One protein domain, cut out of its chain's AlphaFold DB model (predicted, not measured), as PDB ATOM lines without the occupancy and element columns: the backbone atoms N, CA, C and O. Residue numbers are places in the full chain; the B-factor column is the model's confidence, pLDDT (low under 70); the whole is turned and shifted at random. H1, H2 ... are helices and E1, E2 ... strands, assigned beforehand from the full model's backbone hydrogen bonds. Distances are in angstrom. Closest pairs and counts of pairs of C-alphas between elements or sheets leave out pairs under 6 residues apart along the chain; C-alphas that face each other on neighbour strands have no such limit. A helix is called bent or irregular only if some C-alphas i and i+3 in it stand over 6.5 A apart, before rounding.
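What this domain is: This is residues 58 to 153 and 162 to 170 of the 185 residues of an uncharacterized protein of Opisthorchis felineus (UniProt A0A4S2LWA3). A long two-strand hairpin, E1 and E2, makes a wall, and the long helix H1 crosses one of its faces, packing on E1 with its residues 59 to 70. H2 folds back straight after E2 and meets the last part of H1, while H3 packs on the first part of H1; the short strand E3 lies near E2. The printed part has 105 residues with three named helices and three named strands, in the order H1, E1, E2, H2, H3, E3; the sheet order is E1, E2, antiparallel, and the class is mixed, helices and strands. The whole is compact, with a radius of gyration of the C-alphas of 14.4 A, and rounded, spanning 38 by 33 by 22 A.

Where its parts are: Begin with the sheet: E1 is residues 90 to 96, 18.2 A from first to last C-alpha, and E2 is residues 109 to 118, 29.2 A. Find C-alpha 109 at (121.510, 79.331, 137.743); from there E2 runs to C-alpha 118 at (120.093, 79.333, 108.578). H1, residues 59 to 78, is 28.5 A long and begins at C-alpha 59 at (127.860, 68.104, 129.350). H2 is residues 119 to 131, 20.1 A; H3 is residues 139 to 146, 10.1 A. E3, residues 162 to 166, is 11.3 A long and ends at C-alpha 166 at (125.890, 87.248, 115.101).

How they stand to each other: Look first at the hairpin of E1 and E2, antiparallel at 170 degrees, where N 90 and O 116 are 2.8 A apart and N 112 and O 95 are 2.8 A apart, both within hydrogen-bond range. The closest C-alphas of H1 and E1 are those of Cys 63 and Cys 94, 5.7 A apart. H1 touches H2 with residues 70 to 77 alone, closest at the C-alphas of Ile 74 and Ser 128, 5.2 A; their lines are about perpendicular, at 84 degrees. H2 is irregular, with C-alphas 120 and 123 7.5 A apart, and its line is a rough one. H1 touches H3 with residues 61 to 69 alone, closest at the C-alphas of Ala 65 and Leu 141, 4.9 A; they run opposite ways at a shallow tilt of 32 degrees, only just short of steep. H2 and H3 are apart. E3 pairs with no named strand, but E2 and E3 are near each other, with 8 pairs of C-alphas within 10 A. In H1 and H3 every O i to N i+4 pair is within hydrogen-bond range; in H2, 7 of 9 are.

The domain as a whole: The two C-alphas farthest apart, those of Leu 81 and Thr 100, are 42.7 A apart. Residues 154 to 161 are not printed; across this cut, on the link from H3 to E3, C-alphas 153 and 162 are 23.1 A apart. The links H1 to E1 and E1 to E2 are long, with 11 and 12 residues. Residues 146 to 151, of which 146 belongs to H3, stand free. The mean pLDDT of the printed part is 85.0; look for values under 70 at residues 81 to 87 and 99 to 107.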
ATOM      1  N   THR A  58     126.059  65.418 133.011       91.62
ATOM      2  CA  THR A  58     127.214  65.471 132.107       91.62
ATOM      3  C   THR A  58     126.969  66.522 131.013       91.62
ATOM      4  O   THR A  58     125.816  66.748 130.625       91.62
ATOM      5  N   PRO A  59     128.023  67.135 130.437       90.19
ATOM      6  CA  PRO A  59     127.860  68.104 129.350       90.19
ATOM      7  C   PRO A  59     127.045  67.556 128.170       90.19
ATOM      8  O   PRO A  59     126.251  68.271 127.566       90.19
ATOM      9  N   LEU A  60     127.198  66.263 127.870       91.62
ATOM     10  CA  LEU A  60     126.470  65.606 126.790       91.62
ATOM     11  C   LEU A  60     124.972  65.471 127.097       91.62
ATOM     12  O   LEU A  60     124.149  65.769 126.234       91.62
ATOM     13  N   GLN A  61     124.612  65.058 128.317       94.06
ATOM     14  CA  GLN A  61     123.210  64.981 128.745       94.06
ATOM     15  C   GLN A  61     122.542  66.353 128.695       94.06
ATOM     16  O   GLN A  61     121.438  66.469 128.171       94.06
ATOM     17  N   LEU A  62     123.239  67.390 129.167       92.81
ATOM     18  CA  LEU A  62     122.753  68.763 129.110       92.81
ATOM     19  C   LEU A  62     122.489  69.207 127.662       92.81
ATOM     20  O   LEU A  62     121.411  69.716 127.366       92.81
ATOM     21  N   CYS A  63     123.430  68.963 126.743       93.62
ATOM     22  CA  CYS A  63     123.246  69.267 125.322       93.62
ATOM     23  C   CYS A  63     122.025  68.554 124.723       93.62
ATOM     24  O   CYS A  63     121.277  69.159 123.956       93.62
ATOM     25  N   PHE A  64     121.814  67.275 125.053       93.38
ATOM     26  CA  PHE A  64     120.666  66.518 124.551       93.38
ATOM     27  C   PHE A  64     119.344  67.016 125.124       93.38
ATOM     28  O   PHE A  64     118.407  67.218 124.353       93.38
ATOM     29  N   ALA A  65     119.273  67.248 126.433       94.19
ATOM     30  CA  ALA A  65     118.073  67.780 127.064       94.19
ATOM     31  C   ALA A  65     117.736  69.168 126.512       94.19
ATOM     32  O   ALA A  65     116.603  69.406 126.112       94.19
ATOM     33  N   MET A  66     118.734  70.043 126.358       95.12
ATOM     34  CA  MET A  66     118.524  71.364 125.768       95.12
ATOM     35  C   MET A  66     118.067  71.284 124.309       95.12
ATOM     36  O   MET A  66     117.171  72.018 123.900       95.12
ATOM     37  N   ARG A  67     118.648  70.378 123.508       93.56
ATOM     38  CA  ARG A  67     118.200  70.159 122.127       93.56
ATOM     39  C   ARG A  67     116.738  69.718 122.091       93.56
ATOM     40  O   ARG A  67     115.965  70.337 121.375       93.56
ATOM     41  N   ARG A  68     116.356  68.729 122.901       92.31
ATOM     42  CA  ARG A  68     114.962  68.273 122.987       92.31
ATOM     43  C   ARG A  68     114.021  69.364 123.476       92.31
ATOM     44  O   ARG A  68     112.914  69.463 122.968       92.31
ATOM     45  N   SER A  69     114.464  70.209 124.404       94.06
ATOM     46  CA  SER A  69     113.677  71.353 124.856       94.06
ATOM     47  C   SER A  69     113.407  72.363 123.741       94.06
ATOM     48  O   SER A  69     112.287  72.853 123.599       94.06
ATOM     49  N   ILE A  70     114.412  72.644 122.908       93.75
ATOM     50  CA  ILE A  70     114.246  73.500 121.729       93.75
ATOM     51  C   ILE A  70     113.319  72.829 120.709       93.75
ATOM     52  O   ILE A  70     112.391  73.476 120.234       93.75
ATOM     53  N   ASP A  71     113.523  71.543 120.410       90.94
ATOM     54  CA  ASP A  71     112.691  70.784 119.468       90.94
ATOM     55  C   ASP A  71     111.221  70.714 119.918       90.94
ATOM     56  O   ASP A  71     110.314  70.914 119.106       90.94
ATOM     57  N   SER A  72     110.979  70.491 121.212       90.19
ATOM     58  CA  SER A  72     109.639  70.520 121.805       90.19
ATOM     59  C   SER A  72     109.014  71.895 121.629       90.19
ATOM     60  O   SER A  72     107.919  71.990 121.096       90.19
ATOM     61  N   SER A  73     109.734  72.968 121.967       91.50
ATOM     62  CA  SER A  73     109.211  74.327 121.811       91.50
ATOM     63  C   SER A  73     108.913  74.695 120.348       91.50
ATOM     64  O   SER A  73     107.928  75.371 120.052       91.50
ATOM     65  N   ILE A  74     109.731  74.236 119.396       89.38
ATOM     66  CA  ILE A  74     109.451  74.399 117.961       89.38
ATOM     67  C   ILE A  74     108.148  73.679 117.596       89.38
ATOM     68  O   ILE A  74     107.302  74.244 116.903       89.38
ATOM     69  N   THR A  75     107.985  72.445 118.076       87.62
ATOM     70  CA  THR A  75     106.799  71.619 117.818       87.62
ATOM     71  C   THR A  75     105.547  72.241 118.433       87.62
ATOM     72  O   THR A  75     104.521  72.320 117.762       87.62
ATOM     73  N   ASP A  76     105.642  72.762 119.655       86.69
ATOM     74  CA  ASP A  76     104.541  73.429 120.355       86.69
ATOM     75  C   ASP A  76     104.083  74.697 119.613       86.69
ATOM     76  O   ASP A  76     102.889  74.983 119.538       86.69
ATOM     77  N   ASN A  77     105.016  75.439 119.006       86.50
ATOM     78  CA  ASN A  77     104.716  76.692 118.306       86.50
ATOM     79  C   ASN A  77     104.231  76.518 116.863       86.50
ATOM     80  O   ASN A  77     103.434  77.325 116.382       86.50
ATOM     81  N   TYR A  78     104.738  75.513 116.147       85.12
ATOM     82  CA  TYR A  78     104.532  75.381 114.698       85.12
ATOM     83  C   TYR A  78     103.873  74.064 114.275       85.12
ATOM     84  O   TYR A  78     103.539  73.894 113.100       85.12
ATOM     85  N   GLY A  79     103.641  73.153 115.220       79.69
ATOM     86  CA  GLY A  79     103.089  71.829 114.975       79.69
ATOM     87  C   GLY A  79     104.052  70.881 114.254       79.69
ATOM     88  O   GLY A  79     105.083  71.261 113.697       79.69
ATOM     89  N   ASP A  80     103.668  69.607 114.213       71.62
ATOM     90  CA  ASP A  80     104.483  68.514 113.661       71.62
ATOM     91  C   ASP A  80     104.575  68.531 112.113       71.62
ATOM     92  O   ASP A  80     105.416  67.873 111.500       71.62
ATOM     93  N   LEU A  81     103.761  69.372 111.452       55.38
ATOM     94  CA  LEU A  81     103.830  69.670 110.004       55.38
ATOM     95  C   LEU A  81     105.174  70.298 109.585       55.38
ATOM     96  O   LEU A  81     105.479  70.432 108.399       55.38
ATOM     97  N   SER A  82     105.981  70.646 110.581       49.72
ATOM     98  CA  SER A  82     107.280  71.269 110.510       49.72
ATOM     99  C   SER A  82     108.300  70.448 111.310       49.72
ATOM    100  O   SER A  82     109.015  70.996 112.147       49.72
ATOM    101  N   GLY A  83     108.369  69.127 111.090       46.97
ATOM    102  CA  GLY A  83     109.302  68.253 111.813       46.97
ATOM    103  C   GLY A  83     110.683  68.903 111.970       46.97
ATOM    104  O   GLY A  83     111.175  69.490 111.003       46.97
ATOM    105  N   ALA A  84     111.272  68.820 113.172       52.25
ATOM    106  CA  ALA A  84     112.467  69.510 113.710       52.25
ATOM    107  C   ALA A  84     113.674  69.757 112.758       52.25
ATOM    108  O   ALA A  84     114.576  70.540 113.039       52.25
ATOM    109  N   ARG A  85     113.662  69.166 111.561       56.72
ATOM    110  CA  ARG A  85     114.453  69.536 110.379       56.72
ATOM    111  C   ARG A  85     114.164  70.941 109.815       56.72
ATOM    112  O   ARG A  85     115.012  71.443 109.079       56.72
ATOM    113  N   ILE A  86     113.033  71.593 110.121       58.78
ATOM    114  CA  ILE A  86     112.650  72.870 109.475       58.78
ATOM    115  C   ILE A  86     113.598  74.022 109.799       58.78
ATOM    116  O   ILE A  86     113.971  74.767 108.891       58.78
ATOM    117  N   LEU A  87     114.056  74.154 111.046       67.12
ATOM    118  CA  LEU A  87     115.000  75.224 111.368       67.12
ATOM    119  C   LEU A  87     116.436  74.857 110.989       67.12
ATOM    120  O   LEU A  87     117.207  75.766 110.694       67.12
ATOM    121  N   SER A  88     116.775  73.559 110.907       82.56
ATOM    122  CA  SER A  88     118.126  73.070 110.572       82.56
ATOM    123  C   SER A  88     119.212  73.754 111.419       82.56
ATOM    124  O   SER A  88     120.235  74.208 110.897       82.56
ATOM    125  N   TYR A  89     118.954  73.897 112.723       91.19
ATOM    126  CA  TYR A  89     119.896  74.516 113.648       91.19
ATOM    127  C   TYR A  89     120.885  73.484 114.200       91.19
ATOM    128  O   TYR A  89     120.561  72.309 114.347       91.19
ATOM    129  N   ASP A  90     122.085  73.942 114.552       92.81
ATOM    130  CA  ASP A  90     123.087  73.142 115.253       92.81
ATOM    131  C   ASP A  90     123.362  73.747 116.625       92.81
ATOM    132  O   ASP A  90     123.597  74.948 116.746       92.81
ATOM    133  N   LEU A  91     123.361  72.907 117.657       94.38
ATOM    134  CA  LEU A  91     123.799  73.281 119.000       94.38
ATOM    135  C   LEU A  91     125.325  73.175 119.077       94.38
ATOM    136  O   LEU A  91     125.857  72.068 119.048       94.38
ATOM    137  N   LEU A  92     126.007  74.318 119.155       93.94
ATOM    138  CA  LEU A  92     127.470  74.400 119.162       93.94
ATOM    139  C   LEU A  92     128.054  74.454 120.575       93.94
ATOM    140  O   LEU A  92     129.142  73.935 120.810       93.94
ATOM    141  N   LEU A  93     127.338  75.080 121.512       91.88
ATOM    142  CA  LEU A  93     127.739  75.196 122.911       91.88
ATOM    143  C   LEU A  93     126.508  75.083 123.805       91.88
ATOM    144  O   LEU A  93     125.515  75.766 123.564       91.88
ATOM    145  N   CYS A  94     126.605  74.273 124.855       93.31
ATOM    146  CA  CYS A  94     125.706  74.309 126.001       93.31
ATOM    147  C   CYS A  94     126.544  74.064 127.253       93.31
ATOM    148  O   CYS A  94     127.084  72.973 127.445       93.31
ATOM    149  N   ARG A  95     126.735  75.102 128.066       90.31
ATOM    150  CA  ARG A  95     127.633  75.044 129.221       90.31
ATOM    151  C   ARG A  95     127.013  75.765 130.402       90.31
ATOM    152  O   ARG A  95     126.513  76.871 130.250       90.31
ATOM    153  N   LYS A  96     127.114  75.158 131.583       88.62
ATOM    154  CA  LYS A  96     126.765  75.806 132.848       88.62
ATOM    155  C   LYS A  96     127.744  76.936 133.151       88.62
ATOM    156  O   LYS A  96     128.958  76.720 133.107       88.62
ATOM    157  N   ASN A  97     127.216  78.109 133.468       86.19
ATOM    158  CA  ASN A  97     128.021  79.245 133.883       86.19
ATOM    159  C   ASN A  97     128.357  79.128 135.381       86.19
ATOM    160  O   ASN A  97     127.549  78.594 136.150       86.19
ATOM    161  N   PRO A  98     129.529  79.614 135.820       75.88
ATOM    162  CA  PRO A  98     129.855  79.689 137.240       75.88
ATOM    163  C   PRO A  98     128.823  80.540 137.995       75.88
ATOM    164  O   PRO A  98     128.413  81.597 137.518       75.88
ATOM    165  N   ALA A  99     128.430  80.117 139.199       61.25
ATOM    166  CA  ALA A  99     127.457  80.844 140.029       61.25
ATOM    167  C   ALA A  99     127.945  82.246 140.464       61.25
ATOM    168  O   ALA A  99     127.152  83.084 140.885       61.25
ATOM    169  N   THR A 100     129.249  82.503 140.358       52.94
ATOM    170  CA  THR A 100     129.928  83.751 140.726       52.94
ATOM    171  C   THR A 100     130.124  84.723 139.564       52.94
ATOM    172  O   THR A 100     130.811  85.728 139.744       52.94
ATOM    173  N   ASP A 101     129.543  84.470 138.387       48.50
ATOM    174  CA  ASP A 101     129.731  85.350 137.234       48.50
ATOM    175  C   ASP A 101     128.959  86.675 137.415       48.50
ATOM    176  O   ASP A 101     127.752  86.802 137.191       48.50
ATOM    177  N   THR A 102     129.679  87.676 137.919       46.66
ATOM    178  CA  THR A 102     129.173  88.970 138.402       46.66
ATOM    179  C   THR A 102     128.634  89.877 137.298       46.66
ATOM    180  O   THR A 102     127.983  90.880 137.603       46.66
ATOM    181  N   HIS A 103     128.840  89.528 136.026       48.16
ATOM    182  CA  HIS A 103     128.384  90.332 134.895       48.16
ATOM    183  C   HIS A 103     126.867  90.293 134.684       48.16
ATOM    184  O   HIS A 103     126.306  91.289 134.230       48.16
ATOM    185  N   LEU A 104     126.189  89.204 135.065       48.59
ATOM    186  CA  LEU A 104     124.733  89.100 134.913       48.59
ATOM    187  C   LEU A 104     123.948  89.554 136.154       48.59
ATOM    188  O   LEU A 104     122.745  89.764 136.045       48.59
ATOM    189  N   LYS A 105     124.577  89.747 137.330       48.50
ATOM    190  CA  LYS A 105     123.876  90.026 138.612       48.50
ATOM    191  C   LYS A 105     122.639  89.134 138.836       48.50
ATOM    192  O   LYS A 105     121.687  89.527 139.507       48.50
ATOM    193  N   THR A 106     122.612  87.941 138.251       51.88
ATOM    194  CA  THR A 106     121.428  87.090 138.270       51.88
ATOM    195  C   THR A 106     121.452  86.218 139.507       51.88
ATOM    196  O   THR A 106     122.368  85.422 139.691       51.88
ATOM    197  N   GLN A 107     120.399  86.305 140.319       66.25
ATOM    198  CA  GLN A 107     120.100  85.346 141.386       66.25
ATOM    199  C   GLN A 107     119.574  84.014 140.817       66.25
ATOM    200  O   GLN A 107     118.691  83.403 141.408       66.25
ATOM    201  N   ASN A 108     120.091  83.572 139.667       81.44
ATOM    202  CA  ASN A 108     119.610  82.406 138.930       81.44
ATOM    203  C   ASN A 108     120.800  81.531 138.526       81.44
ATOM    204  O   ASN A 108     121.879  82.047 138.228       81.44
ATOM    205  N   LEU A 109     120.584  80.221 138.440       88.69
ATOM    206  CA  LEU A 109     121.510  79.331 137.743       88.69
ATOM    207  C   LEU A 109     121.400  79.567 136.248       88.69
ATOM    208  O   LEU A 109     120.296  79.755 135.734       88.69
ATOM    209  N   THR A 110     122.537  79.585 135.553       90.62
ATOM    210  CA  THR A 110     122.547  79.912 134.130       90.62
ATOM    211  C   THR A 110     123.373  78.959 133.284       90.62
ATOM    212  O   THR A 110     124.383  78.409 133.730       90.62
ATOM    213  N   TRP A 111     122.943  78.786 132.035       92.50
ATOM    214  CA  TRP A 111     123.670  78.042 131.012       92.50
ATOM    215  C   TRP A 111     123.789  78.864 129.737       92.50
ATOM    216  O   TRP A 111     122.792  79.329 129.190       92.50
ATOM    217  N   SER A 112     125.012  78.999 129.244       92.81
ATOM    218  CA  SER A 112     125.313  79.634 127.967       92.81
ATOM    219  C   SER A 112     125.036  78.687 126.806       92.81
ATOM    220  O   SER A 112     125.462  77.528 126.814       92.81
ATOM    221  N   LEU A 113     124.358  79.211 125.789       95.12
ATOM    222  CA  LEU A 113     123.912  78.501 124.602       95.12
ATOM    223  C   LEU A 113     124.419  79.199 123.339       95.12
ATOM    224  O   LEU A 113     124.200  80.396 123.164       95.12
ATOM    225  N   VAL A 114     125.031  78.446 122.422       95.81
ATOM    226  CA  VAL A 114     125.343  78.932 121.067       95.81
ATOM    227  C   VAL A 114     124.690  78.020 120.043       95.81
ATOM    228  O   VAL A 114     124.978  76.822 119.996       95.81
ATOM    229  N   LEU A 115     123.841  78.599 119.198       95.94
ATOM    230  CA  LEU A 115     123.151  77.901 118.116       95.94
ATOM    231  C   LEU A 115     123.622  78.436 116.767       95.94
ATOM    232  O   LEU A 115     123.733  79.644 116.588       95.94
ATOM    233  N   SER A 116     123.850  77.564 115.791       95.12
ATOM    234  CA  SER A 116     124.039  77.957 114.395       95.12
ATOM    235  C   SER A 116     122.763  77.725 113.609       95.12
ATOM    236  O   SER A 116     122.219  76.629 113.646       95.12
ATOM    237  N   VAL A 117     122.305  78.711 112.846       93.25
ATOM    238  CA  VAL A 117     120.952  78.722 112.272       93.25
ATOM    239  C   VAL A 117     121.001  79.284 110.856       93.25
ATOM    240  O   VAL A 117     121.672  80.295 110.640       93.25
ATOM    241  N   PRO A 118     120.307  78.697 109.870       91.44
ATOM    242  CA  PRO A 118     120.093  79.333 108.578       91.44
ATOM    243  C   PRO A 118     119.422  80.700 108.746       91.44
ATOM    244  O   PRO A 118     118.439  80.829 109.470       91.44
ATOM    245  N   GLY A 119     119.926  81.719 108.047       89.62
ATOM    246  CA  GLY A 119     119.428  83.096 108.133       89.62
ATOM    247  C   GLY A 119     117.898  83.256 108.088       89.62
ATOM    248  O   GLY A 119     117.354  83.954 108.943       89.62
ATOM    249  N   PRO A 120     117.189  82.597 107.151       88.69
ATOM    250  CA  PRO A 120     115.729  82.691 107.047       88.69
ATOM    251  C   PRO A 120     114.949  82.135 108.245       88.69
ATOM    252  O   PRO A 120     113.788  82.489 108.412       88.69
ATOM    253  N   ASN A 121     115.581  81.289 109.061       90.38
ATOM    254  CA  ASN A 121     114.951  80.544 110.153       90.38
ATOM    255  C   ASN A 121     115.167  81.196 111.529       90.38
ATOM    256  O   ASN A 121     114.699  80.678 112.544       90.38
ATOM    257  N   ILE A 122     115.903  82.312 111.589       92.00
ATOM    258  CA  ILE A 122     116.204  83.003 112.849       92.00
ATOM    259  C   ILE A 122     114.928  83.450 113.563       92.00
ATOM    260  O   ILE A 122     114.810  83.123 114.739       92.00
ATOM    261  N   PRO A 123     113.962  84.145 112.924       92.19
ATOM    262  CA  PRO A 123     112.779  84.622 113.642       92.19
ATOM    263  C   PRO A 123     111.996  83.490 114.316       92.19
ATOM    264  O   PRO A 123     111.588  83.622 115.467       92.19
ATOM    265  N   GLN A 124     111.850  82.356 113.630       91.25
ATOM    266  CA  GLN A 124     111.150  81.184 114.146       91.25
ATOM    267  C   GLN A 124     111.911  80.534 115.303       91.25
ATOM    268  O   GLN A 124     111.305  80.129 116.294       91.25
ATOM    269  N   LEU A 125     113.245  80.472 115.216       93.25
ATOM    270  CA  LEU A 125     114.050  79.979 116.327       93.25
ATOM    271  C   LEU A 125     113.956  80.903 117.540       93.25
ATOM    272  O   LEU A 125     113.766  80.413 118.645       93.25
ATOM    273  N   LEU A 126     114.070  82.221 117.353       94.94
ATOM    274  CA  LEU A 126     113.977  83.190 118.449       94.94
ATOM    275  C   LEU A 126     112.615  83.118 119.140       94.94
ATOM    276  O   LEU A 126     112.555  83.084 120.367       94.94
ATOM    277  N   SER A 127     111.540  83.014 118.354       92.38
ATOM    278  CA  SER A 127     110.202  82.746 118.877       92.38
ATOM    279  C   SER A 127     110.204  81.456 119.696       92.38
ATOM    280  O   SER A 127     109.834  81.483 120.862       92.38
ATOM    281  N   SER A 128     110.713  80.349 119.150       92.69
ATOM    282  CA  SER A 128     110.772  79.069 119.870       92.69
ATOM    283  C   SER A 128     111.566  79.154 121.178       92.69
ATOM    284  O   SER A 128     111.131  78.634 122.199       92.69
ATOM    285  N   LEU A 129     112.702  79.850 121.208       95.56
ATOM    286  CA  LEU A 129     113.474  80.023 122.442       95.56
ATOM    287  C   LEU A 129     112.677  80.768 123.520       95.56
ATOM    288  O   LEU A 129     112.742  80.380 124.682       95.56
ATOM    289  N   SER A 130     111.882  81.772 123.140       93.19
ATOM    290  CA  SER A 130     111.055  82.543 124.083       93.19
ATOM    291  C   SER A 130     109.938  81.730 124.753       93.19
ATOM    292  O   SER A 130     109.493  82.088 125.840       93.19
ATOM    293  N   PHE A 131     109.518  80.617 124.142       91.38
ATOM    294  CA  PHE A 131     108.505  79.714 124.699       91.38
ATOM    295  C   PHE A 131     109.072  78.636 125.626       91.38
ATOM    296  O   PHE A 131     108.297  77.953 126.295       91.38
ATOM    297  N   ILE A 132     110.401  78.502 125.714       94.88
ATOM    298  CA  ILE A 132     111.031  77.583 126.662       94.88
ATOM    299  C   ILE A 132     110.824  78.129 128.076       94.88
ATOM    300  O   ILE A 132     111.474  79.078 128.512       94.88
ATOM    301  N   THR A 133     109.913  77.487 128.794       94.31
ATOM    302  CA  THR A 133     109.518  77.789 130.166       94.31
ATOM    303  C   THR A 133     109.398  76.505 130.981       94.31
ATOM    304  O   THR A 133     109.486  75.398 130.451       94.31
ATOM    305  N   ALA A 134     109.142  76.621 132.285       89.81
ATOM    306  CA  ALA A 134     108.921  75.442 133.123       89.81
ATOM    307  C   ALA A 134     107.639  74.663 132.766       89.81
ATOM    308  O   ALA A 134     107.455  73.548 133.245       89.81
ATOM    309  N   GLN A 135     106.750  75.232 131.948       86.50
ATOM    310  CA  GLN A 135     105.478  74.620 131.549       86.50
ATOM    311  C   GLN A 135     105.381  74.341 130.040       86.50
ATOM    312  O   GLN A 135     104.442  73.676 129.624       86.50
ATOM    313  N   GLY A 136     106.327  74.830 129.232       85.31
ATOM    314  CA  GLY A 136     106.357  74.630 127.781       85.31
ATOM    315  C   GLY A 136     107.790  74.483 127.285       85.31
ATOM    316  O   GLY A 136     108.645  75.294 127.624       85.31
ATOM    317  N   GLY A 137     108.090  73.416 126.544       85.31
ATOM    318  CA  GLY A 137     109.434  73.101 126.043       85.31
ATOM    319  C   GLY A 137     110.517  72.785 127.096       85.31
ATOM    320  O   GLY A 137     111.481  72.097 126.784       85.31
ATOM    321  N   GLY A 138     110.414  73.230 128.351       89.38
ATOM    322  CA  GLY A 138     111.449  73.048 129.382       89.38
ATOM    323  C   GLY A 138     111.458  71.695 130.098       89.38
ATOM    324  O   GLY A 138     112.305  71.472 130.960       89.38
ATOM    325  N   ASP A 139     110.523  70.806 129.776       90.94
ATOM    326  CA  ASP A 139     110.253  69.567 130.513       90.94
ATOM    327  C   ASP A 139     111.448  68.618 130.550       90.94
ATOM    328  O   ASP A 139     111.812  68.139 131.618       90.94
ATOM    329  N   GLU A 140     112.101  68.412 129.409       91.12
ATOM    330  CA  GLU A 140     113.274  67.539 129.293       91.12
ATOM    331  C   GLU A 140     114.469  68.076 130.093       91.12
ATOM    332  O   GLU A 140     115.149  67.319 130.787       91.12
ATOM    333  N   LEU A 141     114.716  69.390 130.035       93.06
ATOM    334  CA  LEU A 141     115.780  70.027 130.809       93.06
ATOM    335  C   LEU A 141     115.500  69.956 132.313       93.06
ATOM    336  O   LEU A 141     116.389  69.610 133.087       93.06
ATOM    337  N   LEU A 142     114.273  70.266 132.734       93.62
ATOM    338  CA  LEU A 142     113.899  70.222 134.145       93.62
ATOM    339  C   LEU A 142     113.853  68.794 134.682       93.62
ATOM    340  O   LEU A 142     114.291  68.589 135.806       93.62
ATOM    341  N   GLY A 143     113.400  67.818 133.894       92.12
ATOM    342  CA  GLY A 143     113.479  66.400 134.249       92.12
ATOM    343  C   GLY A 143     114.923  65.995 134.522       92.12
ATOM    344  O   GLY A 143     115.253  65.593 135.632       92.12
ATOM    345  N   LEU A 144     115.835  66.260 133.579       93.62
ATOM    346  CA  LEU A 144     117.256  65.955 133.764       93.62
ATOM    347  C   LEU A 144     117.843  66.565 135.054       93.62
ATOM    348  O   LEU A 144     118.620  65.909 135.751       93.62
ATOM    349  N   LEU A 145     117.499  67.821 135.358       92.69
ATOM    350  CA  LEU A 145     118.062  68.559 136.492       92.69
ATOM    351  C   LEU A 145     117.411  68.206 137.839       92.69
ATOM    352  O   LEU A 145     118.097  68.230 138.862       92.69
ATOM    353  N   LEU A 146     116.109  67.911 137.852       92.44
ATOM    354  CA  LEU A 146     115.305  67.744 139.068       92.44
ATOM    355  C   LEU A 146     114.967  66.285 139.389       92.44
ATOM    356  O   LEU A 146     114.517  66.016 140.507       92.44
ATOM    357  N   ASP A 147     115.176  65.344 138.467       88.81
ATOM    358  CA  ASP A 147     114.869  63.929 138.683       88.81
ATOM    359  C   ASP A 147     115.486  63.430 139.993       88.81
ATOM    360  O   ASP A 147     116.652  63.652 140.277       88.81
ATOM    361  N   SER A 148     114.733  62.740 140.844       82.19
ATOM    362  CA  SER A 148     115.256  62.213 142.124       82.19
ATOM    363  C   SER A 148     115.774  63.253 143.142       82.19
ATOM    364  O   SER A 148     116.266  62.861 144.197       82.19
ATOM    365  N   THR A 149     115.623  64.563 142.902       86.44
ATOM    366  CA  THR A 149     116.040  65.622 143.852       86.44
ATOM    367  C   THR A 149     114.978  65.927 144.918       86.44
ATOM    368  O   THR A 149     115.263  66.556 145.941       86.44
ATOM    369  N   GLY A 150     113.730  65.503 144.678       84.31
ATOM    370  CA  GLY A 150     112.565  65.836 145.506       84.31
ATOM    371  C   GLY A 150     112.089  67.288 145.365       84.31
ATOM    372  O   GLY A 150     111.191  67.704 146.096       84.31
ATOM    373  N   LEU A 151     112.683  68.066 144.455       88.44
ATOM    374  CA  LEU A 151     112.232  69.413 144.119       88.44
ATOM    375  C   LEU A 151     111.028  69.356 143.181       88.44
ATOM    376  O   LEU A 151     110.937  68.493 142.309       88.44
ATOM    377  N   ASN A 152     110.102  70.294 143.361       88.94
ATOM    378  CA  ASN A 152     108.877  70.330 142.579       88.94
ATOM    379  C   ASN A 152     109.033  71.281 141.390       88.94
ATOM    380  O   ASN A 152     109.400  72.441 141.563       88.94
ATOM    381  N   LYS A 153     108.706  70.811 140.184       88.56
ATOM    382  CA  LYS A 153     108.849  71.590 138.941       88.56
ATOM    383  C   LYS A 153     108.043  72.896 138.968       88.56
ATOM    384  O   LYS A 153     108.464  73.889 138.385       88.56
ATOM    385  N   VAL A 162     117.897  85.937 124.975       94.81
ATOM    386  CA  VAL A 162     118.703  85.980 123.749       94.81
ATOM    387  C   VAL A 162     119.561  87.231 123.775       94.81
ATOM    388  O   VAL A 162     119.085  88.338 123.540       94.81
ATOM    389  N   ILE A 163     120.860  87.031 123.980       92.62
ATOM    390  CA  ILE A 163     121.836  88.115 124.081       92.62
ATOM    391  C   ILE A 163     122.094  88.753 122.715       92.62
ATOM    392  O   ILE A 163     122.250  89.968 122.606       92.62
ATOM    393  N   GLY A 164     122.141  87.944 121.653       93.19
ATOM    394  CA  GLY A 164     122.378  88.480 120.319       93.19
ATOM    395  C   GLY A 164     122.392  87.458 119.194       93.19
ATOM    396  O   GLY A 164     122.468  86.244 119.397       93.19
ATOM    397  N   VAL A 165     122.342  87.993 117.973       95.38
ATOM    398  CA  VAL A 165     122.449  87.243 116.721       95.38
ATOM    399  C   VAL A 165     123.629  87.783 115.925       95.38
ATOM    400  O   VAL A 165     123.664  88.957 115.555       95.38
ATOM    401  N   TYR A 166     124.573  86.906 115.619       94.75
ATOM    402  CA  TYR A 166     125.890  87.248 115.101       94.75
ATOM    403  C   TYR A 166     126.120  86.649 113.722       94.75
ATOM    404  O   TYR A 166     125.541  85.622 113.344       94.75
ATOM    405  N   ARG A 167     126.977  87.302 112.934       92.31
ATOM    406  CA  ARG A 167     127.312  86.828 111.588       92.31
ATOM    407  C   ARG A 167     128.381  85.749 111.628       92.31
ATOM    408  O   ARG A 167     128.367  84.867 110.774       92.31
ATOM    409  N   THR A 168     129.274  85.822 112.608       89.88
ATOM    410  CA  THR A 168     130.412  84.918 112.772       89.88
ATOM    411  C   THR A 168     130.561  84.495 114.234       89.88
ATOM    412  O   THR A 168     130.106  85.197 115.134       89.88
ATOM    413  N   LEU A 169     131.209  83.351 114.483       88.88
ATOM    414  CA  LEU A 169     131.520  82.902 115.848       88.88
ATOM    415  C   LEU A 169     132.497  83.842 116.572       88.88
ATOM    416  O   LEU A 169     132.486  83.900 117.794       88.88
ATOM    417  N   PHE A 170     133.317  84.587 115.825       86.81
ATOM    418  CA  PHE A 170     134.317  85.508 116.372       86.81
ATOM    419  C   PHE A 170     133.712  86.787 116.964       86.81
ATOM    420  O   PHE A 170     134.391  87.502 117.688       86.81
TER     421      PHE A 170